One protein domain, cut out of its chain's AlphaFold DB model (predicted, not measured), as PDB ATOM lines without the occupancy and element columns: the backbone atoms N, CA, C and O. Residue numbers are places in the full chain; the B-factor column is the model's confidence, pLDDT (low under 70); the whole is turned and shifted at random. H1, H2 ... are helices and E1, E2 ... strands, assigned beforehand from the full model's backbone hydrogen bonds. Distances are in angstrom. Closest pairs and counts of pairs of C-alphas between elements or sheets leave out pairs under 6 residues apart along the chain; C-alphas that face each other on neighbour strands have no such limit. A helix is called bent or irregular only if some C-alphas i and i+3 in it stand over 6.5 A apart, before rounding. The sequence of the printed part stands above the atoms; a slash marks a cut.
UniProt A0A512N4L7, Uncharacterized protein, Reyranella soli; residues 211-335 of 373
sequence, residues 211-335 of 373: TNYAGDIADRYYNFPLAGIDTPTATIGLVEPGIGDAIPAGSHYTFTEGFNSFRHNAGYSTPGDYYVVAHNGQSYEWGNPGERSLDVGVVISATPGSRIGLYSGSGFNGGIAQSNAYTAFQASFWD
ATOM      1  N   THR A 211     -19.730 -44.128  11.040       62.09
ATOM      2  CA  THR A 211     -19.805 -44.384   9.595       62.09
ATOM      3  C   THR A 211     -20.941 -45.372   9.362       62.09
ATOM      4  O   THR A 211     -20.724 -46.558   9.132       62.09
ATOM      5  N   ASN A 212     -22.165 -44.898   9.551       71.00
ATOM      6  CA  ASN A 212     -23.359 -45.665   9.258       71.00
ATOM      7  C   ASN A 212     -23.677 -45.501   7.776       71.00
ATOM      8  O   ASN A 212     -23.560 -44.401   7.228       71.00
ATOM      9  N   TYR A 213     -24.131 -46.578   7.146       86.44
ATOM     10  CA  TYR A 213     -24.756 -46.451   5.843       86.44
ATOM     11  C   TYR A 213     -26.061 -45.655   5.971       86.44
ATOM     12  O   TYR A 213     -26.690 -45.637   7.031       86.44
ATOM     13  N   ALA A 214     -26.495 -44.986   4.903       86.50
ATOM     14  CA  ALA A 214     -27.706 -44.167   4.961       86.50
ATOM     15  C   ALA A 214     -28.952 -44.976   5.364       86.50
ATOM     16  O   ALA A 214     -29.809 -44.445   6.063       86.50
ATOM     17  N   GLY A 215     -29.020 -46.264   5.009       84.00
ATOM     18  CA  GLY A 215     -30.056 -47.188   5.472       84.00
ATOM     19  C   GLY A 215     -30.042 -47.403   6.986       84.00
ATOM     20  O   GLY A 215     -31.095 -47.330   7.610       84.00
ATOM     21  N   ASP A 216     -28.864 -47.559   7.603       84.06
ATOM     22  CA  ASP A 216     -28.731 -47.634   9.067       84.06
ATOM     23  C   ASP A 216     -29.155 -46.323   9.739       84.06
ATOM     24  O   ASP A 216     -29.745 -46.327  10.817       84.06
ATOM     25  N   ILE A 217     -28.833 -45.182   9.120       82.88
ATOM     26  CA  ILE A 217     -29.234 -43.866   9.628       82.88
ATOM     27  C   ILE A 217     -30.760 -43.722   9.557       82.88
ATOM     28  O   ILE A 217     -31.389 -43.283  10.522       82.88
ATOM     29  N   ALA A 218     -31.346 -44.103   8.421       82.94
ATOM     30  CA  ALA A 218     -32.779 -44.058   8.171       82.94
ATOM     31  C   ALA A 218     -33.556 -44.953   9.154       82.94
ATOM     32  O   ALA A 218     -34.546 -44.500   9.729       82.94
ATOM     33  N   ASP A 219     -33.063 -46.170   9.399       82.62
ATOM     34  CA  ASP A 219     -33.617 -47.112  10.376       82.62
ATOM     35  C   ASP A 219     -33.537 -46.552  11.803       82.62
ATOM     36  O   ASP A 219     -34.549 -46.310  12.461       82.62
ATOM     37  N   ARG A 220     -32.317 -46.264  12.268       80.88
ATOM     38  CA  ARG A 220     -32.040 -46.038  13.694       80.88
ATOM     39  C   ARG A 220     -32.480 -44.674  14.208       80.88
ATOM     40  O   ARG A 220     -32.719 -44.537  15.406       80.88
ATOM     41  N   TYR A 221     -32.522 -43.655  13.347       80.38
ATOM     42  CA  TYR A 221     -32.761 -42.273  13.782       80.38
ATOM     43  C   TYR A 221     -34.043 -41.658  13.234       80.38
ATOM     44  O   TYR A 221     -34.595 -40.761  13.873       80.38
ATOM     45  N   TYR A 222     -34.520 -42.114  12.075       82.12
ATOM     46  CA  TYR A 222     -35.656 -41.495  11.390       82.12
ATOM     47  C   TYR A 222     -36.903 -42.383  11.336       82.12
ATOM     48  O   TYR A 222     -37.929 -41.919  10.841       82.12
ATOM     49  N   ASN A 223     -36.845 -43.613  11.869       82.75
ATOM     50  CA  ASN A 223     -37.925 -44.605  11.792       82.75
ATOM     51  C   ASN A 223     -38.450 -44.747  10.355       82.75
ATOM     52  O   ASN A 223     -39.662 -44.742  10.112       82.75
ATOM     53  N   PHE A 224     -37.531 -44.762   9.388       83.69
ATOM     54  CA  PHE A 224     -37.902 -44.724   7.986       83.69
ATOM     55  C   PHE A 224     -38.613 -46.031   7.610       83.69
ATOM     56  O   PHE A 224     -38.064 -47.109   7.836       83.69
ATOM     57  N   PRO A 225     -39.820 -45.973   7.019       77.00
ATOM     58  CA  PRO A 225     -40.697 -47.141   6.895       77.00
ATOM     59  C   PRO A 225     -40.173 -48.217   5.936       77.00
ATOM     60  O   PRO A 225     -40.726 -49.311   5.893       77.00
ATOM     61  N   LEU A 226     -39.139 -47.897   5.155       73.81
ATOM     62  CA  LEU A 226     -38.517 -48.791   4.179       73.81
ATOM     63  C   LEU A 226     -37.123 -49.268   4.610       73.81
ATOM     64  O   LEU A 226     -36.491 -50.035   3.887       73.81
ATOM     65  N   ALA A 227     -36.613 -48.813   5.758       71.06
ATOM     66  CA  ALA A 227     -35.268 -49.175   6.176       71.06
ATOM     67  C   ALA A 227     -35.187 -50.661   6.565       71.06
ATOM     68  O   ALA A 227     -36.061 -51.186   7.250       71.06
ATOM     69  N   GLY A 228     -34.148 -51.351   6.084       64.50
ATOM     70  CA  GLY A 228     -33.946 -52.782   6.333       64.50
ATOM     71  C   GLY A 228     -34.923 -53.715   5.603       64.50
ATOM     72  O   GLY A 228     -34.899 -54.920   5.852       64.50
ATOM     73  N   ILE A 229     -35.767 -53.192   4.704       69.06
ATOM     74  CA  ILE A 229     -36.741 -53.979   3.941       69.06
ATOM     75  C   ILE A 229     -36.349 -53.985   2.459       69.06
ATOM     76  O   ILE A 229     -36.316 -52.947   1.800       69.06
ATOM     77  N   ASP A 230     -36.103 -55.176   1.913       69.56
ATOM     78  CA  ASP A 230     -35.837 -55.391   0.486       69.56
ATOM     79  C   ASP A 230     -37.165 -55.528  -0.282       69.56
ATOM     80  O   ASP A 230     -37.625 -56.623  -0.600       69.56
ATOM     81  N   THR A 231     -37.866 -54.407  -0.471       76.75
ATOM     82  CA  THR A 231     -39.120 -54.333  -1.248       76.75
ATOM     83  C   THR A 231     -38.908 -53.474  -2.492       76.75
ATOM     84  O   THR A 231     -38.216 -52.459  -2.398       76.75
ATOM     85  N   PRO A 232     -39.515 -53.825  -3.646       81.81
ATOM     86  CA  PRO A 232     -39.478 -52.976  -4.830       81.81
ATOM     87  C   PRO A 232     -39.972 -51.561  -4.523       81.81
ATOM     88  O   PRO A 232     -41.079 -51.364  -4.018       81.81
ATOM     89  N   THR A 233     -39.149 -50.578  -4.859       84.12
ATOM     90  CA  THR A 233     -39.460 -49.154  -4.747       84.12
ATOM     91  C   THR A 233     -39.416 -48.513  -6.128       84.12
ATOM     92  O   THR A 233     -38.932 -49.096  -7.099       84.12
ATOM     93  N   ALA A 234     -39.994 -47.322  -6.247       85.38
ATOM     94  CA  ALA A 234     -40.077 -46.643  -7.529       85.38
ATOM     95  C   ALA A 234     -38.691 -46.197  -8.036       85.38
ATOM     96  O   ALA A 234     -37.758 -46.017  -7.254       85.38
ATOM     97  N   THR A 235     -38.559 -46.007  -9.352       89.06
ATOM     98  CA  THR A 235     -37.325 -45.502  -9.972       89.06
ATOM     99  C   THR A 235     -36.982 -44.110  -9.443       89.06
ATOM    100  O   THR A 235     -37.842 -43.222  -9.412       89.06
ATOM    101  N   ILE A 236     -35.714 -43.919  -9.082       90.31
ATOM    102  CA  ILE A 236     -35.155 -42.680  -8.533       90.31
ATOM    103  C   ILE A 236     -34.139 -42.110  -9.530       90.31
ATOM    104  O   ILE A 236     -33.210 -42.807  -9.922       90.31
ATOM    105  N   GLY A 237     -34.297 -40.853  -9.948       90.75
ATOM    106  CA  GLY A 237     -33.405 -40.196 -10.915       90.75
ATOM    107  C   GLY A 237     -32.443 -39.157 -10.329       90.75
ATOM    108  O   GLY A 237     -32.851 -38.039 -10.051       90.75
ATOM    109  N   LEU A 238     -31.160 -39.476 -10.197       91.69
ATOM    110  CA  LEU A 238     -30.120 -38.564  -9.712       91.69
ATOM    111  C   LEU A 238     -29.638 -37.620 -10.817       91.69
ATOM    112  O   LEU A 238     -29.214 -38.057 -11.889       91.69
ATOM    113  N   VAL A 239     -29.704 -36.316 -10.546       89.81
ATOM    114  CA  VAL A 239     -29.166 -35.267 -11.418       89.81
ATOM    115  C   VAL A 239     -27.678 -35.127 -11.131       89.81
ATOM    116  O   VAL A 239     -27.285 -34.511 -10.151       89.81
ATOM    117  N   GLU A 240     -26.860 -35.688 -12.015       89.50
ATOM    118  CA  GLU A 240     -25.425 -35.893 -11.814       89.50
ATOM    119  C   GLU A 240     -24.653 -35.283 -12.985       89.50
ATOM    120  O   GLU A 240     -24.171 -36.022 -13.858       89.50
ATOM    121  N   PRO A 241     -24.579 -33.940 -13.079       88.69
ATOM    122  CA  PRO A 241     -24.145 -33.301 -14.303       88.69
ATOM    123  C   PRO A 241     -22.725 -33.733 -14.687       88.69
ATOM    124  O   PRO A 241     -21.758 -33.546 -13.944       88.69
ATOM    125  N   GLY A 242     -22.622 -34.334 -15.873       90.44
ATOM    126  CA  GLY A 242     -21.357 -34.562 -16.558       90.44
ATOM    127  C   GLY A 242     -20.556 -35.737 -16.031       90.44
ATOM    128  O   GLY A 242     -19.464 -35.975 -16.532       90.44
ATOM    129  N   ILE A 243     -21.078 -36.495 -15.063       92.19
ATOM    130  CA  ILE A 243     -20.372 -37.641 -14.479       92.19
ATOM    131  C   ILE A 243     -21.049 -38.972 -14.805       92.19
ATOM    132  O   ILE A 243     -20.371 -39.889 -15.266       92.19
ATOM    133  N   GLY A 244     -22.361 -39.082 -14.573       92.00
ATOM    134  CA  GLY A 244     -23.117 -40.340 -14.551       92.00
ATOM    135  C   GLY A 244     -22.321 -41.541 -14.036       92.00
ATOM    136  O   GLY A 244     -21.992 -41.569 -12.851       92.00
ATOM    137  N   ASP A 245     -22.019 -42.537 -14.874       94.38
ATOM    138  CA  ASP A 245     -21.280 -43.743 -14.466       94.38
ATOM    139  C   ASP A 245     -19.783 -43.726 -14.817       94.38
ATOM    140  O   ASP A 245     -19.094 -44.731 -14.639       94.38
ATOM    141  N   ALA A 246     -19.232 -42.573 -15.206       94.69
ATOM    142  CA  ALA A 246     -17.807 -42.451 -15.472       94.69
ATOM    143  C   ALA A 246     -16.956 -42.792 -14.232       94.69
ATOM    144  O   ALA A 246     -17.303 -42.521 -13.071       94.69
ATOM    145  N   ILE A 247     -15.803 -43.394 -14.507       95.25
ATOM    146  CA  ILE A 247     -14.781 -43.836 -13.551       95.25
ATOM    147  C   ILE A 247     -13.401 -43.363 -14.035       95.25
ATOM    148  O   ILE A 247     -13.270 -43.008 -15.212       95.25
ATOM    149  N   PRO A 248     -12.361 -43.342 -13.177       94.88
ATOM    150  CA  PRO A 248     -11.038 -42.902 -13.602       94.88
ATOM    151  C   PRO A 248     -10.529 -43.726 -14.790       94.88
ATOM    152  O   PRO A 248     -10.656 -44.956 -14.799       94.88
ATOM    153  N   ALA A 249      -9.903 -43.067 -15.765       92.06
ATOM    154  CA  ALA A 249      -9.274 -43.757 -16.886       92.06
ATOM    155  C   ALA A 249      -8.228 -44.772 -16.384       92.06
ATOM    156  O   ALA A 249      -7.438 -44.474 -15.490       92.06
ATOM    157  N   GLY A 250      -8.228 -45.978 -16.959       93.50
ATOM    158  CA  GLY A 250      -7.315 -47.057 -16.563       93.50
ATOM    159  C   GLY A 250      -7.714 -47.823 -15.295       93.50
ATOM    160  O   GLY A 250      -6.935 -48.653 -14.831       93.50
ATOM    161  N   SER A 251      -8.904 -47.580 -14.735       93.94
ATOM    162  CA  SER A 251      -9.414 -48.345 -13.590       93.94
ATOM    163  C   SER A 251      -9.553 -49.840 -13.902       93.94
ATOM    164  O   SER A 251      -9.951 -50.231 -14.996       93.94
ATOM    165  N   HIS A 252      -9.269 -50.680 -12.902       94.75
ATOM    166  CA  HIS A 252      -9.415 -52.143 -12.972       94.75
ATOM    167  C   HIS A 252     -10.805 -52.650 -12.554       94.75
ATOM    168  O   HIS A 252     -10.989 -53.852 -12.392       94.75
ATOM    169  N   TYR A 253     -11.751 -51.740 -12.332       95.12
ATOM    170  CA  TYR A 253     -13.135 -52.037 -11.985       95.12
ATOM    171  C   TYR A 253     -14.059 -51.117 -12.779       95.12
ATOM    172  O   TYR A 253     -13.652 -50.036 -13.195       95.12
ATOM    173  N   THR A 254     -15.295 -51.544 -12.974       95.56
ATOM    174  CA  THR A 254     -16.397 -50.812 -13.598       95.56
ATOM    175  C   THR A 254     -17.237 -50.106 -12.537       95.56
ATOM    176  O   THR A 254     -17.237 -50.495 -11.366       95.56
ATOM    177  N   PHE A 255     -18.024 -49.099 -12.926       95.81
ATOM    178  CA  PHE A 255     -18.962 -48.481 -11.984       95.81
ATOM    179  C   PHE A 255     -19.945 -49.503 -11.397       95.81
ATOM    180  O   PHE A 255     -20.184 -49.488 -10.194       95.81
ATOM    181  N   THR A 256     -20.429 -50.452 -12.206       96.38
ATOM    182  CA  THR A 256     -21.290 -51.554 -11.751       96.38
ATOM    183  C   THR A 256     -20.636 -52.403 -10.652       96.38
ATOM    184  O   THR A 256     -21.292 -52.749  -9.669       96.38
ATOM    185  N   GLU A 257     -19.346 -52.730 -10.773       96.38
ATOM    186  CA  GLU A 257     -18.617 -53.484  -9.741       96.38
ATOM    187  C   GLU A 257     -18.476 -52.678  -8.443       96.38
ATOM    188  O   GLU A 257     -18.718 -53.216  -7.362       96.38
ATOM    189  N   GLY A 258     -18.158 -51.382  -8.533       94.88
ATOM    190  CA  GLY A 258     -18.096 -50.493  -7.367       94.88
ATOM    191  C   GLY A 258     -19.453 -50.322  -6.677       94.88
ATOM    192  O   GLY A 258     -19.558 -50.449  -5.457       94.88
ATOM    193  N   PHE A 259     -20.505 -50.114  -7.469       95.44
ATOM    194  CA  PHE A 259     -21.894 -50.008  -7.029       95.44
ATOM    195  C   PHE A 259     -22.344 -51.261  -6.263       95.44
ATOM    196  O   PHE A 259     -22.843 -51.169  -5.141       95.44
ATOM    197  N   ASN A 260     -22.105 -52.451  -6.824       95.62
ATOM    198  CA  ASN A 260     -22.479 -53.711  -6.181       95.62
ATOM    199  C   ASN A 260     -21.593 -54.041  -4.970       95.62
ATOM    200  O   ASN A 260     -22.089 -54.593  -3.990       95.62
ATOM    201  N   SER A 261     -20.315 -53.654  -4.990       94.44
ATOM    202  CA  SER A 261     -19.424 -53.775  -3.829       94.44
ATOM    203  C   SER A 261     -19.920 -52.935  -2.646       94.44
ATOM    204  O   SER A 261     -20.003 -53.433  -1.523       94.44
ATOM    205  N   PHE A 262     -20.343 -51.686  -2.886       93.12
ATOM    206  CA  PHE A 262     -20.939 -50.850  -1.841       93.12
ATOM    207  C   PHE A 262     -22.220 -51.474  -1.280       93.12
ATOM    208  O   PHE A 262     -22.368 -51.570  -0.063       93.12
ATOM    209  N   ARG A 263     -23.124 -51.945  -2.151       91.69
ATOM    210  CA  ARG A 263     -24.356 -52.638  -1.736       91.69
ATOM    211  C   ARG A 263     -24.061 -53.847  -0.854       91.69
ATOM    212  O   ARG A 263     -24.676 -53.983   0.200       91.69
ATOM    213  N   HIS A 264     -23.087 -54.669  -1.244       92.44
ATOM    214  CA  HIS A 264     -22.667 -55.830  -0.467       92.44
ATOM    215  C   HIS A 264     -22.178 -55.438   0.929       92.44
ATOM    216  O   HIS A 264     -22.621 -56.013   1.923       92.44
ATOM    217  N   ASN A 265     -21.332 -54.410   1.021       90.69
ATOM    218  CA  ASN A 265     -20.830 -53.917   2.304       90.69
ATOM    219  C   ASN A 265     -21.930 -53.274   3.169       90.69
ATOM    220  O   ASN A 265     -21.817 -53.283   4.395       90.69
ATOM    221  N   ALA A 266     -22.995 -52.760   2.545       87.88
ATOM    222  CA  ALA A 266     -24.203 -52.261   3.204       87.88
ATOM    223  C   ALA A 266     -25.214 -53.371   3.575       87.88
ATOM    224  O   ALA A 266     -26.291 -53.062   4.077       87.88
ATOM    225  N   GLY A 267     -24.886 -54.650   3.347       88.69
ATOM    226  CA  GLY A 267     -25.709 -55.802   3.734       88.69
ATOM    227  C   GLY A 267     -26.633 -56.351   2.642       88.69
ATOM    228  O   GLY A 267     -27.386 -57.288   2.903       88.69
ATOM    229  N   TYR A 268     -26.565 -55.829   1.416       87.69
ATOM    230  CA  TYR A 268     -27.405 -56.264   0.298       87.69
ATOM    231  C   TYR A 268     -26.642 -57.215  -0.629       87.69
ATOM    232  O   TYR A 268     -25.673 -56.834  -1.282       87.69
ATOM    233  N   SER A 269     -27.080 -58.474  -0.699       86.25
ATOM    234  CA  SER A 269     -26.431 -59.514  -1.518       86.25
ATOM    235  C   SER A 269     -26.894 -59.539  -2.979       86.25
ATOM    236  O   SER A 269     -26.237 -60.154  -3.819       86.25
ATOM    237  N   THR A 270     -28.002 -58.865  -3.295       88.12
ATOM    238  CA  THR A 270     -28.541 -58.747  -4.651       88.12
ATOM    239  C   THR A 270     -27.861 -57.602  -5.411       88.12
ATOM    240  O   THR A 270     -27.729 -56.491  -4.872       88.12
ATOM    241  N   PRO A 271     -27.442 -57.831  -6.675       91.31
ATOM    242  CA  PRO A 271     -27.035 -56.740  -7.549       91.31
ATOM    243  C   PRO A 271     -28.167 -55.721  -7.665       91.31
ATOM    244  O   PRO A 271     -29.329 -56.105  -7.794       91.31
ATOM    245  N   GLY A 272     -27.841 -54.433  -7.591       90.56
ATOM    246  CA  GLY A 272     -28.837 -53.396  -7.863       90.56
ATOM    247  C   GLY A 272     -28.863 -53.022  -9.343       90.56
ATOM    248  O   GLY A 272     -28.047 -53.495 -10.136       90.56
ATOM    249  N   ASP A 273     -29.804 -52.154  -9.698       92.75
ATOM    250  CA  ASP A 273     -30.065 -51.748 -11.077       92.75
ATOM    251  C   ASP A 273     -29.891 -50.233 -11.227       92.75
ATOM    252  O   ASP A 273     -30.414 -49.447 -10.427       92.75
ATOM    253  N   TYR A 274     -29.152 -49.825 -12.255       94.88
ATOM    254  CA  TYR A 274     -29.017 -48.430 -12.637       94.88
ATOM    255  C   TYR A 274     -28.972 -48.269 -14.160       94.88
ATOM    256  O   TYR A 274     -28.673 -49.199 -14.906       94.88
ATOM    257  N   TYR A 275     -29.253 -47.056 -14.624       94.31
ATOM    258  CA  TYR A 275     -29.083 -46.643 -16.011       94.31
ATOM    259  C   TYR A 275     -28.516 -45.228 -16.078       94.31
ATOM    260  O   TYR A 275     -28.514 -44.489 -15.096       94.31
ATOM    261  N   VAL A 276     -28.037 -44.852 -17.259       92.25
ATOM    262  CA  VAL A 276     -27.452 -43.541 -17.526       92.25
ATOM    263  C   VAL A 276     -28.184 -42.896 -18.689       92.25
ATOM    264  O   VAL A 276     -28.402 -43.537 -19.718       92.25
ATOM    265  N   VAL A 277     -28.508 -41.615 -18.546       88.75
ATOM    266  CA  VAL A 277     -29.085 -40.794 -19.614       88.75
ATOM    267  C   VAL A 277     -28.103 -39.700 -20.001       88.75
ATOM    268  O   VAL A 277     -27.455 -39.093 -19.143       88.75
ATOM    269  N   ALA A 278     -28.015 -39.459 -21.313       76.81
ATOM    270  CA  ALA A 278     -27.091 -38.513 -21.927       76.81
ATOM    271  C   ALA A 278     -25.616 -38.792 -21.567       76.81
ATOM    272  O   ALA A 278     -24.870 -37.927 -21.119       76.81
ATOM    273  N   HIS A 279     -25.184 -40.037 -21.792       75.44
ATOM    274  CA  HIS A 279     -23.810 -40.501 -21.551       75.44
ATOM    275  C   HIS A 279     -22.748 -39.803 -22.431       75.44
ATOM    276  O   HIS A 279     -21.546 -39.924 -22.191       75.44
ATOM    277  N   ASN A 280     -23.168 -39.086 -23.477       70.50
ATOM    278  CA  ASN A 280     -22.268 -38.502 -24.460       70.50
ATOM    279  C   ASN A 280     -21.650 -37.197 -23.934       70.50
ATOM    280  O   ASN A 280     -22.280 -36.145 -23.964       70.50
ATOM    281  N   GLY A 281     -20.406 -37.278 -23.459       77.75
ATOM    282  CA  GLY A 281     -19.683 -36.156 -22.856       77.75
ATOM    283  C   GLY A 281     -19.437 -36.301 -21.355       77.75
ATOM    284  O   GLY A 281     -18.979 -35.347 -20.733       77.75
ATOM    285  N   GLN A 282     -19.717 -37.458 -20.754       90.50
ATOM    286  CA  GLN A 282     -19.335 -37.708 -19.366       90.50
ATOM    287  C   GLN A 282     -17.822 -37.635 -19.161       90.50
ATOM    288  O   GLN A 282     -17.030 -37.997 -20.031       90.50
ATOM    289  N   SER A 283     -17.425 -37.207 -17.971       90.88
ATOM    290  CA  SER A 283     -16.037 -37.073 -17.576       90.88
ATOM    291  C   SER A 283     -15.880 -37.340 -16.090       90.88
ATOM    292  O   SER A 283     -16.517 -36.701 -15.257       90.88
ATOM    293  N   TYR A 284     -14.972 -38.251 -15.744       92.44
ATOM    294  CA  TYR A 284     -14.576 -38.446 -14.352       92.44
ATOM    295  C   TYR A 284     -13.761 -37.265 -13.806       92.44
ATOM    296  O   TYR A 284     -13.901 -36.905 -12.643       92.44
ATOM    297  N   GLU A 285     -12.903 -36.675 -14.645       90.00
ATOM    298  CA  GLU A 285     -12.006 -35.575 -14.270       90.00
ATOM    299  C   GLU A 285     -12.760 -34.258 -14.071       90.00
ATOM    300  O   GLU A 285     -12.487 -33.517 -13.132       90.00
ATOM    301  N   TRP A 286     -13.709 -33.992 -14.967       87.56
ATOM    302  CA  TRP A 286     -14.455 -32.737 -15.030       87.56
ATOM    303  C   TRP A 286     -15.845 -32.835 -14.408       87.56
ATOM    304  O   TRP A 286     -16.488 -31.813 -14.221       87.56
ATOM    305  N   GLY A 287     -16.327 -34.042 -14.105       86.38
ATOM    306  CA  GLY A 287     -17.532 -34.266 -13.313       86.38
ATOM    307  C   GLY A 287     -17.256 -34.201 -11.806       86.38
ATOM    308  O   GLY A 287     -16.141 -33.919 -11.371       86.38
ATOM    309  N   ASN A 288     -18.274 -34.471 -10.982       87.75
ATOM    310  CA  ASN A 288     -18.118 -34.561  -9.526       87.75
ATOM    311  C   ASN A 288     -18.290 -36.015  -9.045       87.75
ATOM    312  O   ASN A 288     -19.357 -36.386  -8.551       87.75
ATOM    313  N   PRO A 289     -17.258 -36.873  -9.180       90.69
ATOM    314  CA  PRO A 289     -17.360 -38.278  -8.796       90.69
ATOM    315  C   PRO A 289     -17.581 -38.484  -7.296       90.69
ATOM    316  O   PRO A 289     -18.122 -39.522  -6.913       90.69
ATOM    317  N   GLY A 290     -17.159 -37.528  -6.460       88.75
ATOM    318  CA  GLY A 290     -17.364 -37.560  -5.013       88.75
ATOM    319  C   GLY A 290     -18.837 -37.409  -4.650       88.75
ATOM    320  O   GLY A 290     -19.369 -38.282  -3.965       88.75
ATOM    321  N   GLU A 291     -19.492 -36.365  -5.167       87.19
ATOM    322  CA  GLU A 291     -20.933 -36.161  -4.971       87.19
ATOM    323  C   GLU A 291     -21.734 -37.328  -5.554       87.19
ATOM    324  O   GLU A 291     -22.481 -37.966  -4.824       87.19
ATOM    325  N   ARG A 292     -21.473 -37.716  -6.810       92.00
ATOM    326  CA  ARG A 292     -22.175 -38.844  -7.439       92.00
ATOM    327  C   ARG A 292     -22.106 -40.111  -6.602       92.00
ATOM    328  O   ARG A 292     -23.083 -40.836  -6.457       92.00
ATOM    329  N   SER A 293     -20.929 -40.421  -6.057       92.56
ATOM    330  CA  SER A 293     -20.757 -41.624  -5.233       92.56
ATOM    331  C   SER A 293     -21.455 -41.497  -3.875       92.56
ATOM    332  O   SER A 293     -21.956 -42.499  -3.366       92.56
ATOM    333  N   LEU A 294     -21.502 -40.291  -3.298       90.75
ATOM    334  CA  LEU A 294     -22.256 -39.996  -2.080       90.75
ATOM    335  C   LEU A 294     -23.757 -40.192  -2.316       90.75
ATOM    336  O   LEU A 294     -24.384 -40.954  -1.583       90.75
ATOM    337  N   ASP A 295     -24.308 -39.567  -3.350       90.75
ATOM    338  CA  ASP A 295     -25.736 -39.583  -3.666       90.75
ATOM    339  C   ASP A 295     -26.216 -40.989  -4.024       90.75
ATOM    340  O   ASP A 295     -27.187 -41.494  -3.449       90.75
ATOM    341  N   VAL A 296     -25.467 -41.688  -4.885       92.31
ATOM    342  CA  VAL A 296     -25.703 -43.106  -5.179       92.31
ATOM    343  C   VAL A 296     -25.624 -43.942  -3.905       92.31
ATOM    344  O   VAL A 296     -26.530 -44.734  -3.656       92.31
ATOM    345  N   GLY A 297     -24.592 -43.751  -3.075       90.75
ATOM    346  CA  GLY A 297     -24.400 -44.474  -1.814       90.75
ATOM    347  C   GLY A 297     -25.547 -44.282  -0.819       90.75
ATOM    348  O   GLY A 297     -25.970 -45.237  -0.160       90.75
ATOM    349  N   VAL A 298     -26.092 -43.065  -0.741       88.88
ATOM    350  CA  VAL A 298     -27.268 -42.749   0.075       88.88
ATOM    351  C   VAL A 298     -28.488 -43.514  -0.433       88.88
ATOM    352  O   VAL A 298     -29.127 -44.228   0.345       88.88
ATOM    353  N   VAL A 299     -28.791 -43.423  -1.731       88.75
ATOM    354  CA  VAL A 299     -29.993 -44.041  -2.313       88.75
ATOM    355  C   VAL A 299     -29.929 -45.565  -2.266       88.75
ATOM    356  O   VAL A 299     -30.882 -46.196  -1.808       88.75
ATOM    357  N   ILE A 300     -28.816 -46.184  -2.673       88.06
ATOM    358  CA  ILE A 300     -28.717 -47.654  -2.702       88.06
ATOM    359  C   ILE A 300     -28.761 -48.285  -1.317       88.06
ATOM    360  O   ILE A 300     -29.092 -49.462  -1.208       88.06
ATOM    361  N   SER A 301     -28.414 -47.531  -0.271       87.88
ATOM    362  CA  SER A 301     -28.492 -48.034   1.095       87.88
ATOM    363  C   SER A 301     -29.849 -47.785   1.751       87.88
ATOM    364  O   SER A 301     -30.329 -48.663   2.466       87.88
ATOM    365  N   ALA A 302     -30.465 -46.620   1.524       86.06
ATOM    366  CA  ALA A 302     -31.744 -46.257   2.137       86.06
ATOM    367  C   ALA A 302     -32.963 -46.835   1.398       86.06
ATOM    368  O   ALA A 302     -33.987 -47.107   2.021       86.06
ATOM    369  N   THR A 303     -32.856 -47.028   0.082       85.88
ATOM    370  CA  THR A 303     -33.903 -47.594  -0.782       85.88
ATOM    371  C   THR A 303     -33.292 -48.638  -1.725       85.88
ATOM    372  O   THR A 303     -33.179 -48.404  -2.932       85.88
ATOM    373  N   PRO A 304     -32.847 -49.792  -1.198       86.50
ATOM    374  CA  PRO A 304     -32.086 -50.789  -1.956       86.50
ATOM    375  C   PRO A 304     -32.865 -51.420  -3.117       86.50
ATOM    376  O   PRO A 304     -32.228 -51.919  -4.045       86.50
ATOM    377  N   GLY A 305     -34.201 -51.382  -3.090       86.81
ATOM    378  CA  GLY A 305     -35.075 -51.900  -4.145       86.81
ATOM    379  C   GLY A 305     -35.334 -50.937  -5.311       86.81
ATOM    380  O   GLY A 305     -36.045 -51.310  -6.243       86.81
ATOM    381  N   SER A 306     -34.794 -49.711  -5.277       87.75
ATOM    382  CA  SER A 306     -35.005 -48.715  -6.335       87.75
ATOM    383  C   SER A 306     -34.035 -48.933  -7.489       87.75
ATOM    384  O   SER A 306     -32.830 -49.079  -7.278       87.75
ATOM    385  N   ARG A 307     -34.541 -48.828  -8.719       91.75
ATOM    386  CA  ARG A 307     -33.697 -48.590  -9.894       91.75
ATOM    387  C   ARG A 307     -33.219 -47.137  -9.900       91.75
ATOM    388  O   ARG A 307     -34.026 -46.235  -9.660       91.75
ATOM    389  N   ILE A 308     -31.941 -46.902 -10.191       92.31
ATOM    390  CA  ILE A 308     -31.343 -45.556 -10.178       92.31
ATOM    391  C   ILE A 308     -31.064 -45.060 -11.600       92.31
ATOM    392  O   ILE A 308     -30.340 -45.697 -12.353       92.31
ATOM    393  N   GLY A 309     -31.603 -43.902 -11.968       92.50
ATOM    394  CA  GLY A 309     -31.209 -43.188 -13.183       92.50
ATOM    395  C   GLY A 309     -30.137 -42.151 -12.885       92.50
ATOM    396  O   GLY A 309     -30.324 -41.356 -11.973       92.50
ATOM    397  N   LEU A 310     -29.043 -42.129 -13.641       93.25
ATOM    398  CA  LEU A 310     -27.999 -41.107 -13.548       93.25
ATOM    399  C   LEU A 310     -28.098 -40.166 -14.751       93.25
ATOM    400  O   LEU A 310     -27.819 -40.556 -15.887       93.25
ATOM    401  N   TYR A 311     -28.489 -38.918 -14.507       90.88
ATOM    402  CA  TYR A 311     -28.757 -37.927 -15.546       90.88
ATOM    403  C   TYR A 311     -27.577 -36.976 -15.686       90.88
ATOM    404  O   TYR A 311     -27.378 -36.097 -14.854       90.88
ATOM    405  N   SER A 312     -26.791 -37.155 -16.751       89.62
ATOM    406  CA  SER A 312     -25.559 -36.379 -16.964       89.62
ATOM    407  C   SER A 312     -25.770 -35.062 -17.709       89.62
ATOM    408  O   SER A 312     -24.882 -34.211 -17.700       89.62
ATOM    409  N   GLY A 313     -26.941 -34.864 -18.320       89.44
ATOM    410  CA  GLY A 313     -27.235 -33.671 -19.112       89.44
ATOM    411  C   GLY A 313     -26.348 -33.565 -20.350       89.44
ATOM    412  O   GLY A 313     -26.017 -34.564 -20.974       89.44
ATOM    413  N   SER A 314     -25.951 -32.347 -20.704       90.56
ATOM    414  CA  SER A 314     -25.142 -32.061 -21.896       90.56
ATOM    415  C   SER A 314     -23.710 -32.603 -21.848       90.56
ATOM    416  O   SER A 314     -23.048 -32.681 -22.884       90.56
ATOM    417  N   GLY A 315     -23.224 -32.980 -20.661       89.38
ATOM    418  CA  GLY A 315     -21.836 -33.378 -20.461       89.38
ATOM    419  C   GLY A 315     -20.848 -32.289 -20.896       89.38
ATOM    420  O   GLY A 315     -21.153 -31.099 -20.882       89.38
ATOM    421  N   PHE A 316     -19.653 -32.715 -21.289       88.94
ATOM    422  CA  PHE A 316     -18.517 -31.869 -21.673       88.94
ATOM    423  C   PHE A 316     -18.121 -32.046 -23.145       88.94
ATOM    424  O   PHE A 316     -16.964 -31.862 -23.533       88.94
ATOM    425  N   ASN A 317     -19.066 -32.476 -23.985       79.38
ATOM    426  CA  ASN A 317     -18.781 -32.822 -25.372       79.38
ATOM    427  C   ASN A 317     -18.293 -31.607 -26.187       79.38
ATOM    428  O   ASN A 317     -18.841 -30.503 -26.103       79.38
ATOM    429  N   GLY A 318     -17.246 -31.819 -26.988       71.25
ATOM    430  CA  GLY A 318     -16.699 -30.830 -27.920       71.25
ATOM    431  C   GLY A 318     -16.101 -29.577 -27.273       71.25
ATOM    432  O   GLY A 318     -15.807 -28.628 -27.993       71.25
ATOM    433  N   GLY A 319     -15.951 -29.538 -25.942       72.81
ATOM    434  CA  GLY A 319     -15.480 -28.358 -25.205       72.81
ATOM    435  C   GLY A 319     -16.453 -27.172 -25.204       72.81
ATOM    436  O   GLY A 319     -16.097 -26.107 -24.705       72.81
ATOM    437  N   ILE A 320     -17.660 -27.341 -25.757       82.88
ATOM    438  CA  ILE A 320     -18.702 -26.304 -25.809       82.88
ATOM    439  C   ILE A 320     -19.737 -26.553 -24.709       82.88
ATOM    440  O   ILE A 320     -20.083 -25.619 -23.995       82.88
ATOM    441  N   ALA A 321     -20.188 -27.799 -24.538       89.31
ATOM    442  CA  ALA A 321     -21.078 -28.183 -23.446       89.31
ATOM    443  C   ALA A 321     -20.352 -28.111 -22.094       89.31
ATOM    444  O   ALA A 321     -19.182 -28.483 -22.004       89.31
ATOM    445  N   GLN A 322     -21.036 -27.623 -21.055       87.50
ATOM    446  CA  GLN A 322     -20.437 -27.367 -19.733       87.50
ATOM    447  C   GLN A 322     -21.163 -28.090 -18.607       87.50
ATOM    448  O   GLN A 322     -20.883 -27.876 -17.423       87.50
ATOM    449  N   SER A 323     -22.063 -28.996 -18.989       87.19
ATOM    450  CA  SER A 323     -22.792 -29.850 -18.082       87.19
ATOM    451  C   SER A 323     -23.531 -29.074 -16.984       87.19
ATOM    452  O   SER A 323     -23.486 -29.435 -15.804       87.19
ATOM    453  N   ASN A 324     -24.224 -27.990 -17.338       84.88
ATOM    454  CA  ASN A 324     -25.050 -27.266 -16.375       84.88
ATOM    455  C   ASN A 324     -26.224 -28.123 -15.871       84.88
ATOM    456  O   ASN A 324     -26.850 -28.867 -16.624       84.88
ATOM    457  N   ALA A 325     -26.610 -27.946 -14.603       84.94
ATOM    458  CA  ALA A 325     -27.694 -28.719 -13.984       84.94
ATOM    459  C   ALA A 325     -29.023 -28.663 -14.763       84.94
ATOM    460  O   ALA A 325     -29.785 -29.626 -14.751       84.94
ATOM    461  N   TYR A 326     -29.299 -27.564 -15.472       87.31
ATOM    462  CA  TYR A 326     -30.509 -27.415 -16.280       87.31
ATOM    463  C   TYR A 326     -30.649 -28.511 -17.348       87.31
ATOM    464  O   TYR A 326     -31.740 -29.056 -17.498       87.31
ATOM    465  N   THR A 327     -29.577 -28.880 -18.061       89.75
ATOM    466  CA  THR A 327     -29.645 -29.920 -19.109       89.75
ATOM    467  C   THR A 327     -29.874 -31.302 -18.504       89.75
ATOM    468  O   THR A 327     -30.640 -32.094 -19.048       89.75
ATOM    469  N   ALA A 328     -29.295 -31.575 -17.333       88.38
ATOM    470  CA  ALA A 328     -29.506 -32.819 -16.597       88.38
ATOM    471  C   ALA A 328     -30.929 -32.931 -16.011       88.38
ATOM    472  O   ALA A 328     -31.547 -33.990 -16.112       88.38
ATOM    473  N   PHE A 329     -31.497 -31.837 -15.491       89.19
ATOM    474  CA  PHE A 329     -32.918 -31.784 -15.115       89.19
ATOM    475  C   PHE A 329     -33.835 -31.976 -16.320       89.19
ATOM    476  O   PHE A 329     -34.832 -32.684 -16.241       89.19
ATOM    477  N   GLN A 330     -33.512 -31.347 -17.450       89.94
ATOM    478  CA  GLN A 330     -34.295 -31.526 -18.661       89.94
ATOM    479  C   GLN A 330     -34.268 -32.999 -19.094       89.94
ATOM    480  O   GLN A 330     -35.320 -33.581 -19.333       89.94
ATOM    481  N   ALA A 331     -33.098 -33.638 -19.096       88.25
ATOM    482  CA  ALA A 331     -32.983 -35.059 -19.401       88.25
ATOM    483  C   ALA A 331     -33.835 -35.943 -18.469       88.25
ATOM    484  O   ALA A 331     -34.431 -36.902 -18.945       88.25
ATOM    485  N   SER A 332     -33.953 -35.612 -17.176       88.50
ATOM    486  CA  SER A 332     -34.764 -36.404 -16.240       88.50
ATOM    487  C   SER A 332     -36.267 -36.228 -16.401       88.50
ATOM    488  O   SER A 332     -37.002 -37.206 -16.303       88.50
ATOM    489  N   PHE A 333     -36.741 -35.020 -16.714       87.81
ATOM    490  CA  PHE A 333     -38.164 -34.796 -16.990       87.81
ATOM    491  C   PHE A 333     -38.622 -35.398 -18.321       87.81
ATOM    492  O   PHE A 333     -39.793 -35.741 -18.463       87.81
ATOM    493  N   TRP A 334     -37.714 -35.501 -19.294       89.06
ATOM    494  CA  TRP A 334     -38.018 -35.985 -20.643       89.06
ATOM    495  C   TRP A 334     -37.624 -37.446 -20.879       89.06
ATOM    496  O   TRP A 334     -37.859 -37.969 -21.968       89.06
ATOM    497  N   ASP A 335     -37.108 -38.141 -19.862       88.38
ATOM    498  CA  ASP A 335     -36.923 -39.590 -19.906       88.38
ATOM    499  C   ASP A 335     -38.255 -40.320 -19.702       88.38
ATOM    500  O   ASP A 335     -38.559 -40.880 -18.648       88.38
TER     501      ASP A 335
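This is residues 211 to 335 of the 373 residues of an uncharacterized protein of Reyranella soli (UniProt A0A512N4L7). A small parallel sheet of three short strands, E1, E3 and E2, is held between two helices: H3 runs along the strands over one face and H4 lies slantwise over the other. H1 packs on the last turns of H3, residues 297 to 302, near one end of the longest axis; H2 lies beyond H3, off the sheet, and long links without named elements make up much of the remainder. The printed part has 125 residues, with four named helices and three named strands in the order H1 E1 H2 E2 H3 E3 H4; the class is mixed, helices and strands, though under half of the residues are in named elements. The whole is compact, with a radius of gyration of the C-alphas of 15.0 A, and spans 46 by 34 by 22 A.

Start at Thr 211 and go on to C-alpha 214 at (-27.706, -44.167, 4.961), where H1 begins; it holds residues 214 to 222 and is 10.6 A long. H1 is neither bent nor irregular, but only just: C-alphas 219 and 222 are 6.1 A apart. Next look for E1, residues 236 to 239, 10.0 A long, and then for H2, residues 255 to 265, 15.4 A long. E2 follows at residues 274 to 277, 10.3 A long. Find C-alpha 289 at (-17.360, -38.278, -8.796); from there H3, the longest helix, runs 19.8 A through residues 289 to 302. E3 is residues 308 to 311, 9.7 A long. Last comes H4, residues 325 to 334, 14.3 A long, ending at C-alpha 334 at (-38.018, -35.985, -20.643).

Begin with the sheet, in the order E1, E3, E2, where E1 and E2 are edge strands and E3 is the inner one. E1 and E3 are parallel, at 25 degrees; look at N 238 and O 309, 2.7 A apart and within hydrogen-bond range. E3 and E2 are parallel, at 19 degrees, with N 310 and O 275 within range at 2.8 A. H3 is on the sheet at a height of 10.0 A, over E1 and E3, and runs along the strands, at 14 degrees to E1 on the local plane; its closest C-alphas to E1 are those of Asp 295 and Leu 238, 7.5 A apart. H4 is on the opposite face at a height of 7.1 A, over E3 and slantwise to the strands, at 34 degrees to E3 on the local plane. Its closest C-alphas to E3 are those of Ala 328 and Tyr 311, 5.3 A apart. E2, H3 and E3 form a strand-helix-strand unit, two parallel neighbour strands with a helix between them along the chain, and its crossover is left-handed. E1, H2 and E2 form a split unit, with E3 between its strands in the sheet, and its crossover is right-handed. H1 touches H3 with residues 297 to 302 of H3 alone, at a steep tilt of 56 degrees, the same way; the closest C-alphas, of Gly 215 and Ala 302, are 3.9 A apart. H2 is not on the sheet and only just touches H3, with 3 pairs of C-alphas within 8 A, the closest being those of Arg 263 and Ile 300 at 6.7 A. H1 and H2 are apart. In H1, H2, H3 and H4 every O i to N i+4 pair is within hydrogen-bond range.

The two C-alphas farthest apart, those of Asn 223 and Gly 318, are 47.1 A from each other. The printed part has no cut. The links H1 to E1, E1 to H2, E2 to H3 and E3 to H4 are long, that from H2 to E2 is short, and that from H3 to E3 is tight. The mean pLDDT of the printed part is 87.3; look for values under 70 at residue 211 and residues 228 to 230.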